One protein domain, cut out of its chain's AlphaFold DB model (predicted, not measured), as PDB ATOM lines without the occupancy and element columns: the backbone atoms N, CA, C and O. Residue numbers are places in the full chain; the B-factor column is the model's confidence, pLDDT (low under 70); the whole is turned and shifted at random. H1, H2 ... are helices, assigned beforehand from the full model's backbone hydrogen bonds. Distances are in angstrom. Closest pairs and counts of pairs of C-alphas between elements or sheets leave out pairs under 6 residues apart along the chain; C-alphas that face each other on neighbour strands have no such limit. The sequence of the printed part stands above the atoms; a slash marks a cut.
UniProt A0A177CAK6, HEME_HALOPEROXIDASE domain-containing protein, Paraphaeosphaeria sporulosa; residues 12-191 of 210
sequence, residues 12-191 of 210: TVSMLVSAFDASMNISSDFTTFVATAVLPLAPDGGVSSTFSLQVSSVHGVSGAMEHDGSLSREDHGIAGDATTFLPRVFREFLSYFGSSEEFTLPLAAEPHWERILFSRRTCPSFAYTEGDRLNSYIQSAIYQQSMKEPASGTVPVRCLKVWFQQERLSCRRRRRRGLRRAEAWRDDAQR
ATOM      1  N   THR A  12     -43.559 -49.894  25.769       89.69
ATOM      2  CA  THR A  12     -44.405 -48.980  24.989       89.69
ATOM      3  C   THR A  12     -43.777 -47.587  24.902       89.69
ATOM      4  O   THR A  12     -42.941 -47.198  25.726       89.69
ATOM      5  N   VAL A  13     -44.251 -46.775  23.955       89.31
ATOM      6  CA  VAL A  13     -43.892 -45.348  23.863       89.31
ATOM      7  C   VAL A  13     -44.204 -44.605  25.170       89.31
ATOM      8  O   VAL A  13     -43.373 -43.843  25.664       89.31
ATOM      9  N   SER A  14     -45.365 -44.856  25.783       90.94
ATOM     10  CA  SER A  14     -45.771 -44.192  27.031       90.94
ATOM     11  C   SER A  14     -44.887 -44.568  28.224       90.94
ATOM     12  O   SER A  14     -44.601 -43.713  29.070       90.94
ATOM     13  N   MET A  15     -44.405 -45.815  28.280       87.69
ATOM     14  CA  MET A  15     -43.427 -46.250  29.278       87.69
ATOM     15  C   MET A  15     -42.108 -45.495  29.114       87.69
ATOM     16  O   MET A  15     -41.570 -45.006  30.107       87.69
ATOM     17  N   LEU A  16     -41.616 -45.334  27.878       86.38
ATOM     18  CA  LEU A  16     -40.397 -44.568  27.613       86.38
ATOM     19  C   LEU A  16     -40.553 -43.093  27.971       86.38
ATOM     20  O   LEU A  16     -39.702 -42.566  28.681       86.38
ATOM     21  N   VAL A  17     -41.644 -42.447  27.546       88.19
ATOM     22  CA  VAL A  17     -41.943 -41.044  27.890       88.19
ATOM     23  C   VAL A  17     -41.936 -40.853  29.405       88.19
ATOM     24  O   VAL A  17     -41.266 -39.954  29.913       88.19
ATOM     25  N   SER A  18     -42.610 -41.741  30.138       86.06
ATOM     26  CA  SER A  18     -42.669 -41.680  31.600       86.06
ATOM     27  C   SER A  18     -41.292 -41.877  32.240       86.06
ATOM     28  O   SER A  18     -40.911 -41.133  33.144       86.06
ATOM     29  N   ALA A  19     -40.521 -42.860  31.766       83.94
ATOM     30  CA  ALA A  19     -39.197 -43.158  32.297       83.94
ATOM     31  C   ALA A  19     -38.194 -42.031  32.010       83.94
ATOM     32  O   ALA A  19     -37.430 -41.646  32.896       83.94
ATOM     33  N   PHE A  20     -38.194 -41.481  30.796       84.31
ATOM     34  CA  PHE A  20     -37.272 -40.427  30.372       84.31
ATOM     35  C   PHE A  20     -37.602 -39.094  31.040       84.31
ATOM     36  O   PHE A  20     -36.679 -38.407  31.482       84.31
ATOM     37  N   ASP A  21     -38.883 -38.751  31.208       84.06
ATOM     38  CA  ASP A  21     -39.286 -37.577  31.986       84.06
ATOM     39  C   ASP A  21     -38.836 -37.706  33.452       84.06
ATOM     40  O   ASP A  21     -38.144 -36.835  33.987       84.06
ATOM     41  N   ALA A  22     -39.134 -38.846  34.087       81.81
ATOM     42  CA  ALA A  22     -38.822 -39.065  35.497       81.81
ATOM     43  C   ALA A  22     -37.312 -39.123  35.790       81.81
ATOM     44  O   ALA A  22     -36.867 -38.634  36.834       81.81
ATOM     45  N   SER A  23     -36.523 -39.727  34.895       79.62
ATOM     46  CA  SER A  23     -35.093 -39.984  35.122       79.62
ATOM     47  C   SER A  23     -34.175 -38.896  34.563       79.62
ATOM     48  O   SER A  23     -33.223 -38.499  35.239       79.62
ATOM     49  N   MET A  24     -34.470 -38.379  33.368       81.19
ATOM     50  CA  MET A  24     -33.605 -37.460  32.617       81.19
ATOM     51  C   MET A  24     -34.262 -36.098  32.363       81.19
ATOM     52  O   MET A  24     -33.550 -35.118  32.127       81.19
ATOM     53  N   ASN A  25     -35.597 -36.009  32.489       81.19
ATOM     54  CA  ASN A  25     -36.432 -34.864  32.095       81.19
ATOM     55  C   ASN A  25     -36.115 -34.449  30.657       81.19
ATOM     56  O   ASN A  25     -35.746 -33.309  30.347       81.19
ATOM     57  N   ILE A  26     -36.215 -35.436  29.788       83.12
ATOM     58  CA  ILE A  26     -36.300 -35.236  28.352       83.12
ATOM     59  C   ILE A  26     -37.779 -34.983  28.034       83.12
ATOM     60  O   ILE A  26     -38.652 -35.535  28.704       83.12
ATOM     61  N   SER A  27     -38.073 -34.106  27.072       86.81
ATOM     62  CA  SER A  27     -39.461 -33.776  26.738       86.81
ATOM     63  C   SER A  27     -40.220 -35.001  26.219       86.81
ATOM     64  O   SER A  27     -39.640 -35.913  25.616       86.81
ATOM     65  N   SER A  28     -41.538 -34.999  26.431       89.94
ATOM     66  CA  SER A  28     -42.445 -36.002  25.868       89.94
ATOM     67  C   SER A  28     -42.334 -36.064  24.353       89.94
ATOM     68  O   SER A  28     -42.299 -37.158  23.805       89.94
ATOM     69  N   ASP A  29     -42.217 -34.915  23.689       90.44
ATOM     70  CA  ASP A  29     -42.220 -34.823  22.226       90.44
ATOM     71  C   ASP A  29     -40.975 -35.484  21.638       90.44
ATOM     72  O   ASP A  29     -41.073 -36.332  20.754       90.44
ATOM     73  N   PHE A  30     -39.802 -35.174  22.200       85.69
ATOM     74  CA  PHE A  30     -38.551 -35.796  21.782       85.69
ATOM     75  C   PHE A  30     -38.552 -37.297  22.078       85.69
ATOM     76  O   PHE A  30     -38.184 -38.100  21.225       85.69
ATOM     77  N   THR A  31     -39.007 -37.699  23.268       86.00
ATOM     78  CA  THR A  31     -39.047 -39.122  23.627       86.00
ATOM     79  C   THR A  31     -40.036 -39.894  22.754       86.00
ATOM     80  O   THR A  31     -39.740 -41.012  22.349       86.00
ATOM     81  N   THR A  32     -41.183 -39.301  22.420       90.50
ATOM     82  CA  THR A  32     -42.191 -39.898  21.532       90.50
ATOM     83  C   THR A  32     -41.642 -40.058  20.122       90.50
ATOM     84  O   THR A  32     -41.800 -41.127  19.540       90.50
ATOM     85  N   PHE A  33     -40.958 -39.038  19.596       87.00
ATOM     86  CA  PHE A  33     -40.294 -39.101  18.292       87.00
ATOM     87  C   PHE A  33     -39.313 -40.281  18.222       87.00
ATOM     88  O   PHE A  33     -39.452 -41.151  17.365       87.00
ATOM     89  N   VAL A  34     -38.390 -40.364  19.185       82.50
ATOM     90  CA  VAL A  34     -37.377 -41.428  19.263       82.50
ATOM     91  C   VAL A  34     -38.019 -42.808  19.479       82.50
ATOM     92  O   VAL A  34     -37.654 -43.774  18.817       82.50
ATOM     93  N   ALA A  35     -39.001 -42.922  20.377       84.06
ATOM     94  CA  ALA A  35     -39.651 -44.194  20.697       84.06
ATOM     95  C   ALA A  35     -40.571 -44.706  19.577       84.06
ATOM     96  O   ALA A  35     -40.748 -45.910  19.430       84.06
ATOM     97  N   THR A  36     -41.163 -43.814  18.782       88.12
ATOM     98  CA  THR A  36     -41.997 -44.210  17.637       88.12
ATOM     99  C   THR A  36     -41.129 -44.707  16.484       88.12
ATOM    100  O   THR A  36     -41.505 -45.665  15.813       88.12
ATOM    101  N   ALA A  37     -39.943 -44.116  16.298       83.75
ATOM    102  CA  ALA A  37     -38.998 -44.521  15.259       83.75
ATOM    103  C   ALA A  37     -38.501 -45.971  15.414       83.75
ATOM    104  O   ALA A  37     -38.170 -46.602  14.416       83.75
ATOM    105  N   VAL A  38     -38.498 -46.526  16.634       82.25
ATOM    106  CA  VAL A  38     -38.048 -47.910  16.882       82.25
ATOM    107  C   VAL A  38     -39.141 -48.969  16.740       82.25
ATOM    108  O   VAL A  38     -38.817 -50.150  16.662       82.25
ATOM    109  N   LEU A  39     -40.426 -48.593  16.700       87.75
ATOM    110  CA  LEU A  39     -41.527 -49.563  16.599       87.75
ATOM    111  C   LEU A  39     -41.448 -50.446  15.342       87.75
ATOM    112  O   LEU A  39     -41.613 -51.656  15.484       87.75
ATOM    113  N   PRO A  40     -41.136 -49.917  14.142       88.19
ATOM    114  CA  PRO A  40     -41.003 -50.746  12.942       88.19
ATOM    115  C   PRO A  40     -39.866 -51.776  13.011       88.19
ATOM    116  O   PRO A  40     -39.848 -52.706  12.213       88.19
ATOM    117  N   LEU A  41     -38.920 -51.618  13.946       83.31
ATOM    118  CA  LEU A  41     -37.788 -52.529  14.145       83.31
ATOM    119  C   LEU A  41     -38.142 -53.731  15.033       83.31
ATOM    120  O   LEU A  41     -37.328 -54.640  15.198       83.31
ATOM    121  N   ALA A  42     -39.327 -53.732  15.650       85.44
ATOM    122  CA  ALA A  42     -39.804 -54.879  16.407       85.44
ATOM    123  C   ALA A  42     -40.045 -56.083  15.467       85.44
ATOM    124  O   ALA A  42     -40.406 -55.888  14.305       85.44
ATOM    125  N   PRO A  43     -39.900 -57.338  15.941       84.06
ATOM    126  CA  PRO A  43     -40.085 -58.529  15.101       84.06
ATOM    127  C   PRO A  43     -41.457 -58.639  14.419       84.06
ATOM    128  O   PRO A  43     -41.593 -59.321  13.409       84.06
ATOM    129  N   ASP A  44     -42.475 -57.984  14.975       85.75
ATOM    130  CA  ASP A  44     -43.838 -57.925  14.447       85.75
ATOM    131  C   ASP A  44     -44.097 -56.683  13.572       85.75
ATOM    132  O   ASP A  44     -45.248 -56.393  13.250       85.75
ATOM    133  N   GLY A  45     -43.059 -55.913  13.229       85.75
ATOM    134  CA  GLY A  45     -43.176 -54.665  12.472       85.75
ATOM    135  C   GLY A  45     -43.921 -53.553  13.217       85.75
ATOM    136  O   GLY A  45     -44.439 -52.635  12.582       85.75
ATOM    137  N   GLY A  46     -44.026 -53.639  14.548       86.69
ATOM    138  CA  GLY A  46     -44.695 -52.644  15.387       86.69
ATOM    139  C   GLY A  46     -46.197 -52.874  15.572       86.69
ATOM    140  O   GLY A  46     -46.865 -52.030  16.172       86.69
ATOM    141  N   VAL A  47     -46.742 -54.006  15.110       89.75
ATOM    142  CA  VAL A  47     -48.174 -54.349  15.225       89.75
ATOM    143  C   VAL A  47     -48.658 -54.330  16.680       89.75
ATOM    144  O   VAL A  47     -49.739 -53.820  16.967       89.75
ATOM    145  N   SER A  48     -47.852 -54.822  17.619       89.00
ATOM    146  CA  SER A  48     -48.167 -54.809  19.053       89.00
ATOM    147  C   SER A  48     -48.042 -53.433  19.710       89.00
ATOM    148  O   SER A  48     -48.414 -53.284  20.872       89.00
ATOM    149  N   SER A  49     -47.506 -52.425  19.008       90.25
ATOM    150  CA  SER A  49     -47.091 -51.139  19.594       90.25
ATOM    151  C   SER A  49     -46.121 -51.294  20.779       90.25
ATOM    152  O   SER A  49     -46.067 -50.443  21.674       90.25
ATOM    153  N   THR A  50     -45.352 -52.387  20.792       87.81
ATOM    154  CA  THR A  50     -44.322 -52.657  21.793       87.81
ATOM    155  C   THR A  50     -42.995 -53.026  21.145       87.81
ATOM    156  O   THR A  50     -42.954 -53.467  20.002       87.81
ATOM    157  N   PHE A  51     -41.897 -52.857  21.878       83.69
ATOM    158  CA  PHE A  51     -40.566 -53.285  21.450       83.69
ATOM    159  C   PHE A  51     -39.732 -53.794  22.635       83.69
ATOM    160  O   PHE A  51     -40.085 -53.610  23.803       83.69
ATOM    161  N   SER A  52     -38.615 -54.463  22.354       83.31
ATOM    162  CA  SER A  52     -37.601 -54.822  23.355       83.31
ATOM    163  C   SER A  52     -36.359 -53.957  23.164       83.31
ATOM    164  O   SER A  52     -36.131 -53.445  22.074       83.31
ATOM    165  N   LEU A  53     -35.504 -53.812  24.180       76.75
ATOM    166  CA  LEU A  53     -34.245 -53.065  24.001       76.75
ATOM    167  C   LEU A  53     -33.315 -53.682  22.942       76.75
ATOM    168  O   LEU A  53     -32.423 -52.997  22.465       76.75
ATOM    169  N   GLN A  54     -33.529 -54.936  22.533       76.00
ATOM    170  CA  GLN A  54     -32.751 -55.567  21.462       76.00
ATOM    171  C   GLN A  54     -32.979 -54.915  20.094       76.00
ATOM    172  O   GLN A  54     -32.130 -55.047  19.223       76.00
ATOM    173  N   VAL A  55     -34.063 -54.154  19.894       70.50
ATOM    174  CA  VAL A  55     -34.242 -53.404  18.636       70.50
ATOM    175  C   VAL A  55     -33.137 -52.366  18.419       70.50
ATOM    176  O   VAL A  55     -32.897 -51.954  17.291       70.50
ATOM    177  N   SER A  56     -32.425 -51.965  19.481       65.88
ATOM    178  CA  SER A  56     -31.294 -51.045  19.377       65.88
ATOM    179  C   SER A  56     -30.016 -51.686  18.838       65.88
ATOM    180  O   SER A  56     -29.029 -50.978  18.711       65.88
ATOM    181  N   SER A  57     -29.982 -53.002  18.605       67.69
ATOM    182  CA  SER A  57     -28.837 -53.695  17.994       67.69
ATOM    183  C   SER A  57     -29.090 -54.093  16.541       67.69
ATOM    184  O   SER A  57     -28.321 -54.864  15.974       67.69
ATOM    185  N   VAL A  58     -30.217 -53.665  15.967       67.50
ATOM    186  CA  VAL A  58     -30.521 -53.903  14.557       67.50
ATOM    187  C   VAL A  58     -29.597 -53.013  13.731       67.50
ATOM    188  O   VAL A  58     -29.735 -51.798  13.784       67.50
ATOM    189  N   HIS A  59     -28.683 -53.624  12.979       62.50
ATOM    190  CA  HIS A  59     -27.738 -52.918  12.113       62.50
ATOM    191  C   HIS A  59     -28.236 -52.863  10.667       62.50
ATOM    192  O   HIS A  59     -28.862 -53.809  10.183       62.50
ATOM    193  N   GLY A  60     -27.915 -51.783   9.952       58.62
ATOM    194  CA  GLY A  60     -28.072 -51.711   8.493       58.62
ATOM    195  C   GLY A  60     -29.517 -51.672   7.978       58.62
ATOM    196  O   GLY A  60     -29.743 -51.821   6.776       58.62
ATOM    197  N   VAL A  61     -30.504 -51.466   8.856       59.78
ATOM    198  CA  VAL A  61     -31.912 -51.272   8.481       59.78
ATOM    199  C   VAL A  61     -32.246 -49.785   8.531       59.78
ATOM    200  O   VAL A  61     -31.950 -49.103   9.507       59.78
ATOM    201  N   SER A  62     -32.903 -49.270   7.492       49.25
ATOM    202  CA  SER A  62     -33.364 -47.878   7.460       49.25
ATOM    203  C   SER A  62     -34.278 -47.573   8.653       49.25
ATOM    204  O   SER A  62     -35.318 -48.209   8.816       49.25
ATOM    205  N   GLY A  63     -33.910 -46.574   9.459       56.72
ATOM    206  CA  GLY A  63     -34.625 -46.210  10.689       56.72
ATOM    207  C   GLY A  63     -34.123 -46.927  11.945       56.72
ATOM    208  O   GLY A  63     -34.602 -46.622  13.037       56.72
ATOM    209  N   ALA A  64     -33.144 -47.829  11.822       67.00
ATOM    210  CA  ALA A  64     -32.436 -48.365  12.969       67.00
ATOM    211  C   ALA A  64     -31.623 -47.283  13.683       67.00
ATOM    212  O   ALA A  64     -31.116 -46.345  13.070       67.00
ATOM    213  N   MET A  65     -31.530 -47.406  15.008       73.81
ATOM    214  CA  MET A  65     -30.800 -46.440  15.829       73.81
ATOM    215  C   MET A  65     -29.286 -46.673  15.823       73.81
ATOM    216  O   MET A  65     -28.538 -45.770  16.194       73.81
ATOM    217  N   GLU A  66     -28.864 -47.887  15.472       82.62
ATOM    218  CA  GLU A  66     -27.471 -48.313  15.469       82.62
ATOM    219  C   GLU A  66     -26.862 -48.144  14.077       82.62
ATOM    220  O   GLU A  66     -27.525 -48.355  13.062       82.62
ATOM    221  N   HIS A  67     -25.619 -47.672  14.061       89.25
ATOM    222  CA  HIS A  67     -24.898 -47.261  12.869       89.25
ATOM    223  C   HIS A  67     -23.379 -47.332  13.095       89.25
ATOM    224  O   HIS A  67     -22.892 -47.216  14.229       89.25
ATOM    225  N   ASP A  68     -22.618 -47.414  12.000       90.88
ATOM    226  CA  ASP A  68     -21.153 -47.350  12.036       90.88
ATOM    227  C   ASP A  68     -20.647 -45.978  12.522       90.88
ATOM    228  O   ASP A  68     -21.358 -44.966  12.485       90.88
ATOM    229  N   GLY A  69     -19.394 -45.917  12.982       91.19
ATOM    230  CA  GLY A  69     -18.802 -44.676  13.496       91.19
ATOM    231  C   GLY A  69     -19.249 -44.318  14.915       91.19
ATOM    232  O   GLY A  69     -19.153 -43.161  15.327       91.19
ATOM    233  N   SER A  70     -19.706 -45.317  15.665       92.06
ATOM    234  CA  SER A  70     -20.056 -45.247  17.085       92.06
ATOM    235  C   SER A  70     -18.945 -44.620  17.951       92.06
ATOM    236  O   SER A  70     -17.748 -44.846  17.722       92.06
ATOM    237  N   LEU A  71     -19.316 -43.853  18.987       92.50
ATOM    238  CA  LEU A  71     -18.360 -43.156  19.873       92.50
ATOM    239  C   LEU A  71     -17.739 -44.058  20.930       92.50
ATOM    240  O   LEU A  71     -16.800 -43.671  21.629       92.50
ATOM    241  N   SER A  72     -18.311 -45.241  21.117       92.25
ATOM    242  CA  SER A  72     -17.953 -46.111  22.231       92.25
ATOM    243  C   SER A  72     -18.094 -47.599  21.947       92.25
ATOM    244  O   SER A  72     -17.751 -48.401  22.813       92.25
ATOM    245  N   ARG A  73     -18.610 -47.967  20.773       92.62
ATOM    246  CA  ARG A  73     -18.757 -49.338  20.272       92.62
ATOM    247  C   ARG A  73     -17.915 -49.489  19.000       92.62
ATOM    248  O   ARG A  73     -17.567 -48.488  18.372       92.62
ATOM    249  N   GLU A  74     -17.533 -50.720  18.676       92.00
ATOM    250  CA  GLU A  74     -16.892 -51.033  17.392       92.00
ATOM    251  C   GLU A  74     -17.964 -51.264  16.323       92.00
ATOM    252  O   GLU A  74     -19.084 -51.652  16.654       92.00
ATOM    253  N   ASP A  75     -17.626 -51.041  15.057       91.12
ATOM    254  CA  ASP A  75     -18.551 -51.291  13.951       91.12
ATOM    255  C   ASP A  75     -18.858 -52.790  13.816       91.12
ATOM    256  O   ASP A  75     -17.967 -53.646  13.948       91.12
ATOM    257  N   HIS A  76     -20.109 -53.123  13.477       89.44
ATOM    258  CA  HIS A  76     -20.537 -54.516  13.335       89.44
ATOM    259  C   HIS A  76     -19.684 -55.270  12.304       89.44
ATOM    260  O   HIS A  76     -19.277 -56.406  12.544       89.44
ATOM    261  N   GLY A  77     -19.341 -54.616  11.190       87.56
ATOM    262  CA  GLY A  77     -18.512 -55.193  10.129       87.56
ATOM    263  C   GLY A  77     -17.056 -55.489  10.511       87.56
ATOM    264  O   GLY A  77     -16.370 -56.193   9.772       87.56
ATOM    265  N   ILE A  78     -16.578 -54.975  11.651       88.44
ATOM    266  CA  ILE A  78     -15.220 -55.214  12.161       88.44
ATOM    267  C   ILE A  78     -15.230 -56.297  13.244       88.44
ATOM    268  O   ILE A  78     -14.415 -57.219  13.200       88.44
ATOM    269  N   ALA A  79     -16.123 -56.182  14.232       86.62
ATOM    270  CA  ALA A  79     -16.100 -57.026  15.431       86.62
ATOM    271  C   ALA A  79     -17.194 -58.106  15.477       86.62
ATOM    272  O   ALA A  79     -17.132 -58.995  16.326       86.62
ATOM    273  N   GLY A  80     -18.218 -58.021  14.623       84.19
ATOM    274  CA  GLY A  80     -19.440 -58.827  14.729       84.19
ATOM    275  C   GLY A  80     -20.338 -58.450  15.919       84.19
ATOM    276  O   GLY A  80     -21.400 -59.042  16.096       84.19
ATOM    277  N   ASP A  81     -19.943 -57.456  16.721       82.69
ATOM    278  CA  ASP A  81     -20.674 -56.926  17.875       82.69
ATOM    279  C   ASP A  81     -20.587 -55.394  17.883       82.69
ATOM    280  O   ASP A  81     -19.508 -54.834  18.069       82.69
ATOM    281  N   ALA A  82     -21.739 -54.739  17.714       84.25
ATOM    282  CA  ALA A  82     -21.890 -53.280  17.740       84.25
ATOM    283  C   ALA A  82     -22.588 -52.770  19.015       84.25
ATOM    284  O   ALA A  82     -23.037 -51.630  19.092       84.25
ATOM    285  N   THR A  83     -22.718 -53.618  20.038       81.81
ATOM    286  CA  THR A  83     -23.495 -53.316  21.252       81.81
ATOM    287  C   THR A  83     -22.623 -53.170  22.493       81.81
ATOM    288  O   THR A  83     -22.911 -52.344  23.372       81.81
ATOM    289  N   THR A  84     -21.537 -53.940  22.572       86.50
ATOM    290  CA  THR A  84     -20.652 -53.953  23.737       86.50
ATOM    291  C   THR A  84     -19.798 -52.693  23.807       86.50
ATOM    292  O   THR A  84     -19.086 -52.339  22.871       86.50
ATOM    293  N   PHE A  85     -19.821 -52.030  24.967       90.00
ATOM    294  CA  PHE A  85     -18.932 -50.906  25.247       90.00
ATOM    295  C   PHE A  85     -17.460 -51.307  25.065       90.00
ATOM    296  O   PHE A  85     -16.965 -52.214  25.739       90.00
ATOM    297  N   LEU A  86     -16.745 -50.574  24.210       92.62
ATOM    298  CA  LEU A  86     -15.330 -50.763  23.926       92.62
ATOM    299  C   LEU A  86     -14.502 -49.604  24.520       92.62
ATOM    300  O   LEU A  86     -14.448 -48.506  23.953       92.62
ATOM    301  N   PRO A  87     -13.768 -49.827  25.633       93.38
ATOM    302  CA  PRO A  87     -12.999 -48.774  26.297       93.38
ATOM    303  C   PRO A  87     -11.963 -48.082  25.406       93.38
ATOM    304  O   PRO A  87     -11.620 -46.929  25.660       93.38
ATOM    305  N   ARG A  88     -11.434 -48.784  24.393       94.88
ATOM    306  CA  ARG A  88     -10.462 -48.236  23.437       94.88
ATOM    307  C   ARG A  88     -11.089 -47.137  22.576       94.88
ATOM    308  O   ARG A  88     -10.548 -46.037  22.563       94.88
ATOM    309  N   VAL A  89     -12.227 -47.418  21.936       93.12
ATOM    310  CA  VAL A  89     -12.939 -46.461  21.069       93.12
ATOM    311  C   VAL A  89     -13.392 -45.243  21.876       93.12
ATOM    312  O   VAL A  89     -13.123 -44.107  21.499       93.12
ATOM    313  N   PHE A  90     -13.961 -45.458  23.065       94.62
ATOM    314  CA  PHE A  90     -14.372 -44.332  23.907       94.62
ATOM    315  C   PHE A  90     -13.191 -43.485  24.410       94.62
ATOM    316  O   PHE A  90     -13.315 -42.274  24.585       94.62
ATOM    317  N   ARG A  91     -12.020 -44.091  24.646       94.62
ATOM    318  CA  ARG A  91     -10.809 -43.340  25.015       94.62
ATOM    319  C   ARG A  91     -10.301 -42.484  23.858       94.62
ATOM    320  O   ARG A  91      -9.845 -41.375  24.113       94.62
ATOM    321  N   GLU A  92     -10.384 -42.985  22.631       93.50
ATOM    322  CA  GLU A  92     -10.062 -42.225  21.421       93.50
ATOM    323  C   GLU A  92     -10.977 -41.005  21.298       93.50
ATOM    324  O   GLU A  92     -10.471 -39.891  21.231       93.50
ATOM    325  N   PHE A  93     -12.294 -41.178  21.445       93.38
ATOM    326  CA  PHE A  93     -13.249 -40.065  21.504       93.38
ATOM    327  C   PHE A  93     -12.873 -39.019  22.571       93.38
ATOM    328  O   PHE A  93     -12.780 -37.828  22.282       93.38
ATOM    329  N   LEU A  94     -12.580 -39.459  23.800       94.38
ATOM    330  CA  LEU A  94     -12.181 -38.560  24.887       94.38
ATOM    331  C   LEU A  94     -10.821 -37.884  24.671       94.38
ATOM    332  O   LEU A  94     -10.555 -36.868  25.312       94.38
ATOM    333  N   SER A  95      -9.948 -38.425  23.818       94.31
ATOM    334  CA  SER A  95      -8.619 -37.848  23.590       94.31
ATOM    335  C   SER A  95      -8.679 -36.463  22.934       94.31
ATOM    336  O   SER A  95      -7.832 -35.619  23.221       94.31
ATOM    337  N   TYR A  96      -9.739 -36.186  22.166       92.50
ATOM    338  CA  TYR A  96      -9.987 -34.889  21.526       92.50
ATOM    339  C   TYR A  96     -10.327 -33.781  22.524       92.50
ATOM    340  O   TYR A  96     -10.261 -32.602  22.195       92.50
ATOM    341  N   PHE A  97     -10.681 -34.128  23.764       92.44
ATOM    342  CA  PHE A  97     -11.043 -33.127  24.768       92.44
ATOM    343  C   PHE A  97      -9.807 -32.512  25.433       92.44
ATOM    344  O   PHE A  97      -9.930 -31.512  26.140       92.44
ATOM    345  N   GLY A  98      -8.620 -33.095  25.225       90.75
ATOM    346  CA  GLY A  98      -7.376 -32.636  25.833       90.75
ATOM    347  C   GLY A  98      -7.494 -32.534  27.356       90.75
ATOM    348  O   GLY A  98      -7.854 -33.497  28.033       90.75
ATOM    349  N   SER A  99      -7.204 -31.350  27.897       92.19
ATOM    350  CA  SER A  99      -7.339 -31.038  29.324       92.19
ATOM    351  C   SER A  99      -8.718 -30.498  29.721       92.19
ATOM    352  O   SER A  99      -8.882 -30.068  30.862       92.19
ATOM    353  N   SER A 100      -9.697 -30.457  28.810       92.75
ATOM    354  CA  SER A 100     -11.030 -29.943  29.128       92.75
ATOM    355  C   SER A 100     -11.745 -30.853  30.125       92.75
ATOM    356  O   SER A 100     -11.861 -32.065  29.931       92.75
ATOM    357  N   GLU A 101     -12.291 -30.252  31.178       93.38
ATOM    358  CA  GLU A 101     -13.161 -30.944  32.130       93.38
ATOM    359  C   GLU A 101     -14.641 -30.863  31.747       93.38
ATOM    360  O   GLU A 101     -15.470 -31.540  32.359       93.38
ATOM    361  N   GLU A 102     -14.969 -30.090  30.711       93.12
ATOM    362  CA  GLU A 102     -16.330 -29.821  30.261       93.12
ATOM    363  C   GLU A 102     -16.506 -30.209  28.786       93.12
ATOM    364  O   GLU A 102     -15.682 -29.907  27.920       93.12
ATOM    365  N   PHE A 103     -17.607 -30.891  28.499       91.69
ATOM    366  CA  PHE A 103     -18.049 -31.279  27.168       91.69
ATOM    367  C   PHE A 103     -19.026 -30.246  26.603       91.69
ATOM    368  O   PHE A 103     -19.952 -29.788  27.283       91.69
ATOM    369  N   THR A 104     -18.867 -29.962  25.311       89.12
ATOM    370  CA  THR A 104     -19.790 -29.173  24.489       89.12
ATOM    371  C   THR A 104     -19.993 -29.871  23.142       89.12
ATOM    372  O   THR A 104     -19.127 -30.630  22.713       89.12
ATOM    373  N   LEU A 105     -21.111 -29.624  22.447       88.31
ATOM    374  CA  LEU A 105     -21.320 -30.203  21.107       88.31
ATOM    375  C   LEU A 105     -20.204 -29.852  20.112       88.31
ATOM    376  O   LEU A 105     -19.781 -30.756  19.397       88.31
ATOM    377  N   PRO A 106     -19.670 -28.611  20.073       88.81
ATOM    378  CA  PRO A 106     -18.527 -28.310  19.216       88.81
ATOM    379  C   PRO A 106     -17.303 -29.192  19.488       88.81
ATOM    380  O   PRO A 106     -16.664 -29.630  18.539       88.81
ATOM    381  N   LEU A 107     -17.020 -29.531  20.755       87.88
ATOM    382  CA  LEU A 107     -15.937 -30.465  21.105       87.88
ATOM    383  C   LEU A 107     -16.207 -31.907  20.641       87.88
ATOM    384  O   LEU A 107     -15.277 -32.702  20.563       87.88
ATOM    385  N   ALA A 108     -17.461 -32.256  20.345       87.81
ATOM    386  CA  ALA A 108     -17.840 -33.566  19.817       87.81
ATOM    387  C   ALA A 108     -17.695 -33.661  18.291       87.81
ATOM    388  O   ALA A 108     -17.596 -34.763  17.763       87.81
ATOM    389  N   ALA A 109     -17.719 -32.534  17.574       89.38
ATOM    390  CA  ALA A 109     -17.858 -32.533  16.119       89.38
ATOM    391  C   ALA A 109     -16.673 -33.210  15.416       89.38
ATOM    392  O   ALA A 109     -16.865 -34.093  14.582       89.38
ATOM    393  N   GLU A 110     -15.453 -32.824  15.790       90.75
ATOM    394  CA  GLU A 110     -14.224 -33.406  15.251       90.75
ATOM    395  C   GLU A 110     -14.084 -34.903  15.578       90.75
ATOM    396  O   GLU A 110     -13.978 -35.688  14.634       90.75
ATOM    397  N   PRO A 111     -14.171 -35.360  16.846       91.19
ATOM    398  CA  PRO A 111     -14.056 -36.787  17.136       91.19
ATOM    399  C   PRO A 111     -15.167 -37.636  16.503       91.19
ATOM    400  O   PRO A 111     -14.901 -38.769  16.113       91.19
ATOM    401  N   HIS A 112     -16.395 -37.118  16.361       90.81
ATOM    402  CA  HIS A 112     -17.445 -37.807  15.596       90.81
ATOM    403  C   HIS A 112     -17.014 -38.031  14.146       90.81
ATOM    404  O   HIS A 112     -17.133 -39.137  13.619       90.81
ATOM    405  N   TRP A 113     -16.519 -36.981  13.489       92.81
ATOM    406  CA  TRP A 113     -16.120 -37.071  12.092       92.81
ATOM    407  C   TRP A 113     -14.925 -38.003  11.893       92.81
ATOM    408  O   TRP A 113     -14.934 -38.831  10.983       92.81
ATOM    409  N   GLU A 114     -13.936 -37.946  12.781       93.88
ATOM    410  CA  GLU A 114     -12.783 -38.843  12.725       93.88
ATOM    411  C   GLU A 114     -13.175 -40.308  12.955       93.88
ATOM    412  O   GLU A 114     -12.682 -41.187  12.246       93.88
ATOM    413  N   ARG A 115     -14.142 -40.592  13.841       93.62
ATOM    414  CA  ARG A 115     -14.709 -41.944  13.990       93.62
ATOM    415  C   ARG A 115     -15.359 -42.446  12.705       93.62
ATOM    416  O   ARG A 115     -15.116 -43.587  12.316       93.62
ATOM    417  N   ILE A 116     -16.116 -41.603  12.010       93.81
ATOM    418  CA  ILE A 116     -16.724 -41.942  10.713       93.81
ATOM    419  C   ILE A 116     -15.635 -42.206   9.663       93.81
ATOM    420  O   ILE A 116     -15.697 -43.193   8.929       93.81
ATOM    421  N   LEU A 117     -14.602 -41.359   9.596       95.06
ATOM    422  CA  LEU A 117     -13.497 -41.534   8.652       95.06
ATOM    423  C   LEU A 117     -12.645 -42.771   8.944       95.06
ATOM    424  O   LEU A 117     -12.117 -43.369   8.005       95.06
ATOM    425  N   PHE A 118     -12.461 -43.131  10.214       94.31
ATOM    426  CA  PHE A 118     -11.806 -44.372  10.610       94.31
ATOM    427  C   PHE A 118     -12.624 -45.568  10.124       94.31
ATOM    428  O   PHE A 118     -12.119 -46.375   9.351       94.31
ATOM    429  N   SER A 119     -13.907 -45.599  10.480       94.12
ATOM    430  CA  SER A 119     -14.869 -46.649  10.124       94.12
ATOM    431  C   SER A 119     -14.910 -46.879   8.614       94.12
ATOM    432  O   SER A 119     -14.703 -47.989   8.136       94.12
ATOM    433  N   ARG A 120     -14.994 -45.798   7.830       95.25
ATOM    434  CA  ARG A 120     -14.941 -45.846   6.362       95.25
ATOM    435  C   ARG A 120     -13.641 -46.430   5.797       95.25
ATOM    436  O   ARG A 120     -13.643 -46.958   4.689       95.25
ATOM    437  N   ARG A 121     -12.520 -46.285   6.507       96.38
ATOM    438  CA  ARG A 121     -11.206 -46.795   6.086       96.38
ATOM    439  C   ARG A 121     -10.975 -48.245   6.508       96.38
ATOM    440  O   ARG A 121     -10.212 -48.934   5.837       96.38
ATOM    441  N   THR A 122     -11.584 -48.691   7.605       94.12
ATOM    442  CA  THR A 122     -11.257 -49.974   8.246       94.12
ATOM    443  C   THR A 122     -12.381 -51.002   8.221       94.12
ATOM    444  O   THR A 122     -12.084 -52.183   8.364       94.12
ATOM    445  N   CYS A 123     -13.638 -50.590   8.041       93.94
ATOM    446  CA  CYS A 123     -14.803 -51.470   7.948       93.94
ATOM    447  C   CYS A 123     -15.147 -51.724   6.465       93.94
ATOM    448  O   CYS A 123     -15.632 -50.817   5.786       93.94
ATOM    449  N   PRO A 124     -14.919 -52.936   5.916       91.69
ATOM    450  CA  PRO A 124     -15.216 -53.229   4.509       91.69
ATOM    451  C   PRO A 124     -16.702 -53.116   4.154       91.69
ATOM    452  O   PRO A 124     -17.042 -52.871   3.000       91.69
ATOM    453  N   SER A 125     -17.581 -53.301   5.139       92.12
ATOM    454  CA  SER A 125     -19.033 -53.185   5.002       92.12
ATOM    455  C   SER A 125     -19.570 -51.846   5.508       92.12
ATOM    456  O   SER A 125     -20.747 -51.776   5.847       92.12
ATOM    457  N   PHE A 126     -18.720 -50.815   5.590       92.75
ATOM    458  CA  PHE A 126     -19.093 -49.513   6.132       92.75
ATOM    459  C   PHE A 126     -20.367 -48.955   5.484       92.75
ATOM    460  O   PHE A 126     -20.428 -48.782   4.261       92.75
ATOM    461  N   ALA A 127     -21.344 -48.601   6.314       90.56
ATOM    462  CA  ALA A 127     -22.587 -47.962   5.913       90.56
ATOM    463  C   ALA A 127     -22.895 -46.765   6.824       90.56
ATOM    464  O   ALA A 127     -22.925 -46.871   8.046       90.56
ATOM    465  N   TYR A 128     -23.136 -45.602   6.211       89.31
ATOM    466  CA  TYR A 128     -23.492 -44.387   6.940       89.31
ATOM    467  C   TYR A 128     -24.388 -43.486   6.090       89.31
ATOM    468  O   TYR A 128     -23.935 -42.763   5.198       89.31
ATOM    469  N   THR A 129     -25.686 -43.581   6.339       89.44
ATOM    470  CA  THR A 129     -26.756 -42.875   5.633       89.44
ATOM    471  C   THR A 129     -27.024 -41.492   6.234       89.44
ATOM    472  O   THR A 129     -26.488 -41.103   7.273       89.44
ATOM    473  N   GLU A 130     -27.900 -40.708   5.598       87.25
ATOM    474  CA  GLU A 130     -28.359 -39.443   6.185       87.25
ATOM    475  C   GLU A 130     -29.137 -39.646   7.493       87.25
ATOM    476  O   GLU A 130     -29.046 -38.801   8.388       87.25
ATOM    477  N   GLY A 131     -29.861 -40.767   7.610       84.81
ATOM    478  CA  GLY A 131     -30.546 -41.174   8.835       84.81
ATOM    479  C   GLY A 131     -29.556 -41.479   9.958       84.81
ATOM    480  O   GLY A 131     -29.719 -40.967  11.062       84.81
ATOM    481  N   ASP A 132     -28.477 -42.198   9.649       86.88
ATOM    482  CA  ASP A 132     -27.410 -42.514  10.611       86.88
ATOM    483  C   ASP A 132     -26.719 -41.247  11.113       86.88
ATOM    484  O   ASP A 132     -26.501 -41.070  12.312       86.88
ATOM    485  N   ARG A 133     -26.477 -40.291  10.209       88.12
ATOM    486  CA  ARG A 133     -25.951 -38.972  10.573       88.12
ATOM    487  C   ARG A 133     -26.871 -38.226  11.536       88.12
ATOM    488  O   ARG A 133     -26.389 -37.644  12.508       88.12
ATOM    489  N   LEU A 134     -28.178 -38.219  11.273       85.88
ATOM    490  CA  LEU A 134     -29.150 -37.602  12.174       85.88
ATOM    491  C   LEU A 134     -29.168 -38.314  13.535       85.88
ATOM    492  O   LEU A 134     -29.129 -37.646  14.568       85.88
ATOM    493  N   ASN A 135     -29.168 -39.649  13.540       83.75
ATOM    494  CA  ASN A 135     -29.158 -40.466  14.752       83.75
ATOM    495  C   ASN A 135     -27.914 -40.203  15.606       83.75
ATOM    496  O   ASN A 135     -28.050 -39.955  16.804       83.75
ATOM    497  N   SER A 136     -26.727 -40.136  15.001       87.06
ATOM    498  CA  SER A 136     -25.477 -39.808  15.697       87.06
ATOM    499  C   SER A 136     -25.570 -38.467  16.442       87.06
ATOM    500  O   SER A 136     -25.214 -38.366  17.618       87.06
ATOM    501  N   TYR A 137     -26.146 -37.435  15.814       87.06
ATOM    502  CA  TYR A 137     -26.337 -36.128  16.457       87.06
ATOM    503  C   TYR A 137     -27.411 -36.142  17.548       87.06
ATOM    504  O   TYR A 137     -27.252 -35.490  18.585       87.06
ATOM    505  N   ILE A 138     -28.495 -36.897  17.344       85.12
ATOM    506  CA  ILE A 138     -29.528 -37.119  18.362       85.12
ATOM    507  C   ILE A 138     -28.904 -37.761  19.606       85.12
ATOM    508  O   ILE A 138     -29.179 -37.314  20.721       85.12
ATOM    509  N   GLN A 139     -28.019 -38.747  19.441       86.62
ATOM    510  CA  GLN A 139     -27.332 -39.393  20.560       86.62
ATOM    511  C   GLN A 139     -26.461 -38.401  21.350       86.62
ATOM    512  O   GLN A 139     -26.519 -38.394  22.585       86.62
ATOM    513  N   SER A 140     -25.752 -37.491  20.670       88.56
ATOM    514  CA  SER A 140     -25.010 -36.405  21.328       88.56
ATOM    515  C   SER A 140     -25.897 -35.451  22.114       88.56
ATOM    516  O   SER A 140     -25.594 -35.086  23.258       88.56
ATOM    517  N   ALA A 141     -27.032 -35.078  21.526       85.19
ATOM    518  CA  ALA A 141     -28.009 -34.217  22.169       85.19
ATOM    519  C   ALA A 141     -28.622 -34.872  23.417       85.19
ATOM    520  O   ALA A 141     -28.846 -34.178  24.410       85.19
ATOM    521  N   ILE A 142     -28.846 -36.194  23.417       85.12
ATOM    522  CA  ILE A 142     -29.408 -36.923  24.566       85.12
ATOM    523  C   ILE A 142     -28.504 -36.792  25.786       85.12
ATOM    524  O   ILE A 142     -28.969 -36.353  26.844       85.12
ATOM    525  N   TYR A 143     -27.222 -37.146  25.677       85.88
ATOM    526  CA  TYR A 143     -26.342 -37.093  26.844       85.88
ATOM    527  C   TYR A 143     -26.010 -35.647  27.243       85.88
ATOM    528  O   TYR A 143     -25.869 -35.373  28.438       85.88
ATOM    529  N   GLN A 144     -25.991 -34.697  26.295       87.56
ATOM    530  CA  GLN A 144     -25.901 -33.276  26.630       87.56
ATOM    531  C   GLN A 144     -27.119 -32.810  27.427       87.56
ATOM    532  O   GLN A 144     -26.980 -32.269  28.521       87.56
ATOM    533  N   GLN A 145     -28.327 -33.036  26.922       84.62
ATOM    534  CA  GLN A 145     -29.551 -32.568  27.563       84.62
ATOM    535  C   GLN A 145     -29.796 -33.248  28.916       84.62
ATOM    536  O   GLN A 145     -30.322 -32.615  29.835       84.62
ATOM    537  N   SER A 146     -29.384 -34.509  29.053       83.44
ATOM    538  CA  SER A 146     -29.549 -35.288  30.283       83.44
ATOM    539  C   SER A 146     -28.602 -34.850  31.399       83.44
ATOM    540  O   SER A 146     -28.957 -34.962  32.574       83.44
ATOM    541  N   MET A 147     -27.405 -34.358  31.057       85.81
ATOM    542  CA  MET A 147     -26.333 -34.110  32.029       85.81
ATOM    543  C   MET A 147     -25.805 -32.674  32.061       85.81
ATOM    544  O   MET A 147     -24.947 -32.392  32.897       85.81
ATOM    545  N   LYS A 148     -26.282 -31.770  31.193       86.44
ATOM    546  CA  LYS A 148     -25.775 -30.393  31.160       86.44
ATOM    547  C   LYS A 148     -26.030 -29.671  32.474       86.44
ATOM    548  O   LYS A 148     -27.128 -29.734  33.038       86.44
ATOM    549  N   GLU A 149     -25.036 -28.920  32.921       84.31
ATOM    550  CA  GLU A 149     -25.192 -27.995  34.028       84.31
ATOM    551  C   GLU A 149     -26.020 -26.789  33.551       84.31
ATOM    552  O   GLU A 149     -25.647 -26.148  32.566       84.31
ATOM    553  N   PRO A 150     -27.148 -26.444  34.201       81.56
ATOM    554  CA  PRO A 150     -28.025 -25.374  33.722       81.56
ATOM    555  C   PRO A 150     -27.354 -24.004  33.604       81.56
ATOM    556  O   PRO A 150     -27.773 -23.208  32.772       81.56
ATOM    557  N   ALA A 151     -26.347 -23.729  34.439       84.69
ATOM    558  CA  ALA A 151     -25.653 -22.446  34.446       84.69
ATOM    559  C   ALA A 151     -24.702 -22.279  33.252       84.69
ATOM    560  O   ALA A 151     -24.656 -21.205  32.662       84.69
ATOM    561  N   SER A 152     -23.952 -23.325  32.892       85.88
ATOM    562  CA  SER A 152     -22.941 -23.266  31.826       85.88
ATOM    563  C   SER A 152     -23.416 -23.861  30.499       85.88
ATOM    564  O   SER A 152     -22.818 -23.601  29.462       85.88
ATOM    565  N   GLY A 153     -24.465 -24.690  30.507       87.19
ATOM    566  CA  GLY A 153     -24.917 -25.443  29.335       87.19
ATOM    567  C   GLY A 153     -23.972 -26.576  28.905       87.19
ATOM    568  O   GLY A 153     -24.207 -27.203  27.869       87.19
ATOM    569  N   THR A 154     -22.934 -26.854  29.697       91.44
ATOM    570  CA  THR A 154     -21.884 -27.849  29.418       91.44
ATOM    571  C   THR A 154     -22.072 -29.111  30.256       91.44
ATOM    572  O   THR A 154     -22.782 -29.085  31.263       91.44
ATOM    573  N   VAL A 155     -21.497 -30.235  29.827       90.94
ATOM    574  CA  VAL A 155     -21.539 -31.499  30.582       90.94
ATOM    575  C   VAL A 155     -20.170 -31.785  31.177       90.94
ATOM    576  O   VAL A 155     -19.227 -31.952  30.410       90.94
ATOM    577  N   PRO A 156     -20.039 -32.012  32.490       92.06
ATOM    578  CA  PRO A 156     -18.738 -32.375  33.020       92.06
ATOM    579  C   PRO A 156     -18.277 -33.727  32.467       92.06
ATOM    580  O   PRO A 156     -19.002 -34.725  32.531       92.06
ATOM    581  N   VAL A 157     -17.045 -33.804  31.963       92.69
ATOM    582  CA  VAL A 157     -16.479 -34.996  31.303       92.69
ATOM    583  C   VAL A 157     -16.503 -36.217  32.227       92.69
ATOM    584  O   VAL A 157     -16.694 -37.347  31.777       92.69
ATOM    585  N   ARG A 158     -16.397 -36.015  33.547       91.75
ATOM    586  CA  ARG A 158     -16.590 -37.083  34.546       91.75
ATOM    587  C   ARG A 158     -17.978 -37.736  34.470       91.75
ATOM    588  O   ARG A 158     -18.082 -38.942  34.667       91.75
ATOM    589  N   CYS A 159     -19.029 -36.968  34.176       89.94
ATOM    590  CA  CYS A 159     -20.395 -37.470  34.023       89.94
ATOM    591  C   CYS A 159     -20.498 -38.317  32.760       89.94
ATOM    592  O   CYS A 159     -21.019 -39.426  32.808       89.94
ATOM    593  N   LEU A 160     -19.925 -37.811  31.663       90.81
ATOM    594  CA  LEU A 160     -19.871 -38.503  30.382       90.81
ATOM    595  C   LEU A 160     -19.154 -39.851  30.513       90.81
ATOM    596  O   LEU A 160     -19.664 -40.871  30.063       90.81
ATOM    597  N   LYS A 161     -18.017 -39.882  31.220       92.06
ATOM    598  CA  LYS A 161     -17.288 -41.120  31.523       92.06
ATOM    599  C   LYS A 161     -18.163 -42.132  32.253       92.06
ATOM    600  O   LYS A 161     -18.228 -43.278  31.828       92.06
ATOM    601  N   VAL A 162     -18.857 -41.724  33.317       90.69
ATOM    602  CA  VAL A 162     -19.721 -42.659  34.053       90.69
ATOM    603  C   VAL A 162     -20.906 -43.124  33.208       90.69
ATOM    604  O   VAL A 162     -21.263 -44.297  33.256       90.69
ATOM    605  N   TRP A 163     -21.502 -42.223  32.438       88.31
ATOM    606  CA  TRP A 163     -22.625 -42.528  31.568       88.31
ATOM    607  C   TRP A 163     -22.283 -43.632  30.562       88.31
ATOM    608  O   TRP A 163     -22.944 -44.664  30.570       88.31
ATOM    609  N   PHE A 164     -21.186 -43.485  29.817       90.50
ATOM    610  CA  PHE A 164     -20.752 -44.490  28.843       90.50
ATOM    611  C   PHE A 164     -20.180 -45.763  29.490       90.50
ATOM    612  O   PHE A 164     -20.474 -46.864  29.039       90.50
ATOM    613  N   GLN A 165     -19.370 -45.643  30.549       90.75
ATOM    614  CA  GLN A 165     -18.656 -46.792  31.132       90.75
ATOM    615  C   GLN A 165     -19.502 -47.625  32.097       90.75
ATOM    616  O   GLN A 165     -19.183 -48.785  32.344       90.75
ATOM    617  N   GLN A 166     -20.515 -47.023  32.722       87.88
ATOM    618  CA  GLN A 166     -21.315 -47.664  33.770       87.88
ATOM    619  C   GLN A 166     -22.807 -47.704  33.431       87.88
ATOM    620  O   GLN A 166     -23.578 -48.179  34.265       87.88
ATOM    621  N   GLU A 167     -23.219 -47.159  32.278       82.12
ATOM    622  CA  GLU A 167     -24.628 -47.028  31.872       82.12
ATOM    623  C   GLU A 167     -25.479 -46.430  33.008       82.12
ATOM    624  O   GLU A 167     -26.547 -46.925  33.379       82.12
ATOM    625  N   ARG A 168     -24.936 -45.389  33.658       83.75
ATOM    626  CA  ARG A 168     -25.496 -44.823  34.888       83.75
ATOM    627  C   ARG A 168     -25.657 -43.319  34.785       83.75
ATOM    628  O   ARG A 168     -24.695 -42.588  34.556       83.75
ATOM    629  N   LEU A 169     -26.860 -42.847  35.111       75.50
ATOM    630  CA  LEU A 169     -27.123 -41.434  35.380       75.50
ATOM    631  C   LEU A 169     -26.324 -41.001  36.607       75.50
ATOM    632  O   LEU A 169     -26.646 -41.322  37.754       75.50
ATOM    633  N   SER A 170     -25.220 -40.317  36.354       62.66
ATOM    634  CA  SER A 170     -24.196 -40.081  37.352       62.66
ATOM    635  C   SER A 170     -23.563 -38.715  37.170       62.66
ATOM    636  O   SER A 170     -22.384 -38.599  36.859       62.66
ATOM    637  N   CYS A 171     -24.341 -37.683  37.459       58.81
ATOM    638  CA  CYS A 171     -23.825 -36.467  38.060       58.81
ATOM    639  C   CYS A 171     -24.902 -35.862  38.945       58.81
ATOM    640  O   CYS A 171     -26.072 -35.747  38.586       58.81
ATOM    641  N   ARG A 172     -24.522 -35.591  40.190       47.69
ATOM    642  CA  ARG A 172     -25.451 -35.222  41.246       47.69
ATOM    643  C   ARG A 172     -25.980 -33.813  40.985       47.69
ATOM    644  O   ARG A 172     -25.400 -32.849  41.460       47.69
ATOM    645  N   ARG A 173     -27.190 -33.721  40.434       46.56
ATOM    646  CA  ARG A 173     -28.209 -32.869  41.050       46.56
ATOM    647  C   ARG A 173     -29.549 -33.582  41.087       46.56
ATOM    648  O   ARG A 173     -30.172 -33.854  40.066       46.56
ATOM    649  N   ARG A 174     -30.002 -33.833  42.321       43.69
ATOM    650  CA  ARG A 174     -31.405 -34.085  42.650       43.69
ATOM    651  C   ARG A 174     -32.253 -33.038  41.919       43.69
ATOM    652  O   ARG A 174     -32.285 -31.882  42.346       43.69
ATOM    653  N   ARG A 175     -32.993 -33.416  40.872       44.06
ATOM    654  CA  ARG A 175     -34.164 -32.631  40.470       44.06
ATOM    655  C   ARG A 175     -35.130 -32.682  41.652       44.06
ATOM    656  O   ARG A 175     -35.742 -33.718  41.897       44.06
ATOM    657  N   ARG A 176     -35.300 -31.569  42.378       43.31
ATOM    658  CA  ARG A 176     -36.334 -31.407  43.428       43.31
ATOM    659  C   ARG A 176     -37.776 -31.616  42.904       43.31
ATOM    660  O   ARG A 176     -38.698 -31.641  43.713       43.31
ATOM    661  N   ARG A 177     -37.974 -31.822  41.591       45.41
ATOM    662  CA  ARG A 177     -39.239 -32.265  40.968       45.41
ATOM    663  C   ARG A 177     -39.284 -33.752  40.578       45.41
ATOM    664  O   ARG A 177     -40.337 -34.356  40.737       45.41
ATOM    665  N   GLY A 178     -38.171 -34.341  40.129       39.84
ATOM    666  CA  GLY A 178     -38.116 -35.740  39.673       39.84
ATOM    667  C   GLY A 178     -38.005 -36.754  40.812       39.84
ATOM    668  O   GLY A 178     -38.652 -37.791  40.763       39.84
ATOM    669  N   LEU A 179     -37.275 -36.443  41.894       40.59
ATOM    670  CA  LEU A 179     -37.074 -37.423  42.973       40.59
ATOM    671  C   LEU A 179     -38.352 -37.808  43.722       40.59
ATOM    672  O   LEU A 179     -38.489 -38.973  44.063       40.59
ATOM    673  N   ARG A 180     -39.309 -36.888  43.908       39.97
ATOM    674  CA  ARG A 180     -40.584 -37.233  44.562       39.97
ATOM    675  C   ARG A 180     -41.444 -38.178  43.711       39.97
ATOM    676  O   ARG A 180     -42.240 -38.920  44.263       39.97
ATOM    677  N   ARG A 181     -41.283 -38.165  42.378       43.62
ATOM    678  CA  ARG A 181     -41.982 -39.083  41.455       43.62
ATOM    679  C   ARG A 181     -41.193 -40.359  41.179       43.62
ATOM    680  O   ARG A 181     -41.796 -41.402  40.998       43.62
ATOM    681  N   ALA A 182     -39.862 -40.296  41.181       38.69
ATOM    682  CA  ALA A 182     -38.999 -41.467  41.067       38.69
ATOM    683  C   ALA A 182     -39.047 -42.346  42.332       38.69
ATOM    684  O   ALA A 182     -38.926 -43.560  42.227       38.69
ATOM    685  N   GLU A 183     -39.240 -41.755  43.519       37.19
ATOM    686  CA  GLU A 183     -39.555 -42.488  44.758       37.19
ATOM    687  C   GLU A 183     -40.947 -43.135  44.669       37.19
ATOM    688  O   GLU A 183     -41.052 -44.330  44.920       37.19
ATOM    689  N   ALA A 184     -41.962 -42.428  44.151       36.06
ATOM    690  CA  ALA A 184     -43.266 -43.032  43.845       36.06
ATOM    691  C   ALA A 184     -43.172 -44.178  42.812       36.06
ATOM    692  O   ALA A 184     -43.868 -45.178  42.931       36.06
ATOM    693  N   TRP A 185     -42.257 -44.087  41.840       36.91
ATOM    694  CA  TRP A 185     -41.955 -45.163  40.888       36.91
ATOM    695  C   TRP A 185     -41.238 -46.361  41.519       36.91
ATOM    696  O   TRP A 185     -41.353 -47.457  40.988       36.91
ATOM    697  N   ARG A 186     -40.484 -46.202  42.619       37.69
ATOM    698  CA  ARG A 186     -39.906 -47.355  43.342       37.69
ATOM    699  C   ARG A 186     -41.003 -48.170  44.018       37.69
ATOM    700  O   ARG A 186     -40.946 -49.396  43.963       37.69
ATOM    701  N   ASP A 187     -42.000 -47.485  44.567       34.84
ATOM    702  CA  ASP A 187     -43.165 -48.118  45.183       34.84
ATOM    703  C   ASP A 187     -44.072 -48.769  44.120       34.84
ATOM    704  O   ASP A 187     -44.575 -49.874  44.328       34.84
ATOM    705  N   ASP A 188     -44.190 -48.164  42.930       34.59
ATOM    706  CA  ASP A 188     -44.968 -48.718  41.810       34.59
ATOM    707  C   ASP A 188     -44.219 -49.822  41.033       34.59
ATOM    708  O   ASP A 188     -44.826 -50.791  40.583       34.59
ATOM    709  N   ALA A 189     -42.886 -49.771  40.926       37.78
ATOM    710  CA  ALA A 189     -42.062 -50.837  40.339       37.78
ATOM    711  C   ALA A 189     -42.095 -52.132  41.167       37.78
ATOM    712  O   ALA A 189     -41.904 -53.219  40.622       37.78
ATOM    713  N   GLN A 190     -42.418 -52.051  42.464       36.59
ATOM    714  CA  GLN A 190     -42.747 -53.224  43.280       36.59
ATOM    715  C   GLN A 190     -44.020 -53.946  42.796       36.59
ATOM    716  O   GLN A 190     -44.196 -55.132  43.090       36.59
ATOM    717  N   ARG A 191     -44.873 -53.256  42.027       33.81
ATOM    718  CA  ARG A 191     -46.129 -53.747  41.445       33.81
ATOM    719  C   ARG A 191     -45.955 -54.371  40.053       33.81
ATOM    720  O   ARG A 191     -46.760 -55.214  39.673       33.81
TER     721      ARG A 191
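Overview. This is residues 12 to 191 of the 210 residues of the protein "HEME_HALOPEROXIDASE domain-containing protein" of Paraphaeosphaeria sporulosa (UniProt A0A177CAK6). Crossed helices make a flat body with H7 in the middle, H1 and H2 on one side of it and H5 and H6 on the other, and with H8 near its last residues. Loops with the short H3 and H4 run along one edge, and residues 186 to 191 stick out at the end of H9. The printed part has 180 residues, nine named helices, H1 to H9 in order, and no named strand: all helix. It is compact, with a radius of gyration of the C-alphas of 17.2 A and spans of 50 by 46 by 25 A.

Arrangement. H1, residues 13 to 24, touches H2, residues 28 to 37, at a steep tilt of 49 degrees; their closest C-alphas, Val 13 and Ala 35, are 5.4 A apart. H2 and H7, residues 130 to 147, are near each other. H3, residues 53 to 57, and H4, residues 76 to 79, touch no helix. H5, residues 87 to 95, touches residues 111 to 115 of H6, residues 105 to 122; the closest C-alphas, Phe 93 and Pro 111, are 5.5 A apart. H6 and H7 form a helical hairpin, closest at C-alphas 105 and 140, 7.2 A. H7 only just touches H8, residues 157 to 166, with 3 pairs of C-alphas within 8 A, the closest Met 147 and Cys 159. H9, residues 179 to 189, and H1 touch only at their ends, closest at C-alphas 182 and 22, 6.1 A. Every O i to N i+4 pair is within hydrogen-bond range in H1, H2, H5, H7 and H8, against 12 of 14 in H6, 6 of 7 in H9 and 0 of 1 in H3, where 2 of 2 O i to N i+3 pairs are; H4 is too short.

Along the chain. H1 begins at C-alpha 13 (-43.892, -45.348, 23.863). H6 is 25.6 A long and H7 26.5 A. H9 ends at C-alpha 189 (-42.062, -50.837, 40.339).

Size, cuts and confidence. The printed part has no cut. The links H2 to H3, H3 to H4 and H8 to H9 are long. pLDDT is under 70 at residues 56 to 64 and 170 to 191.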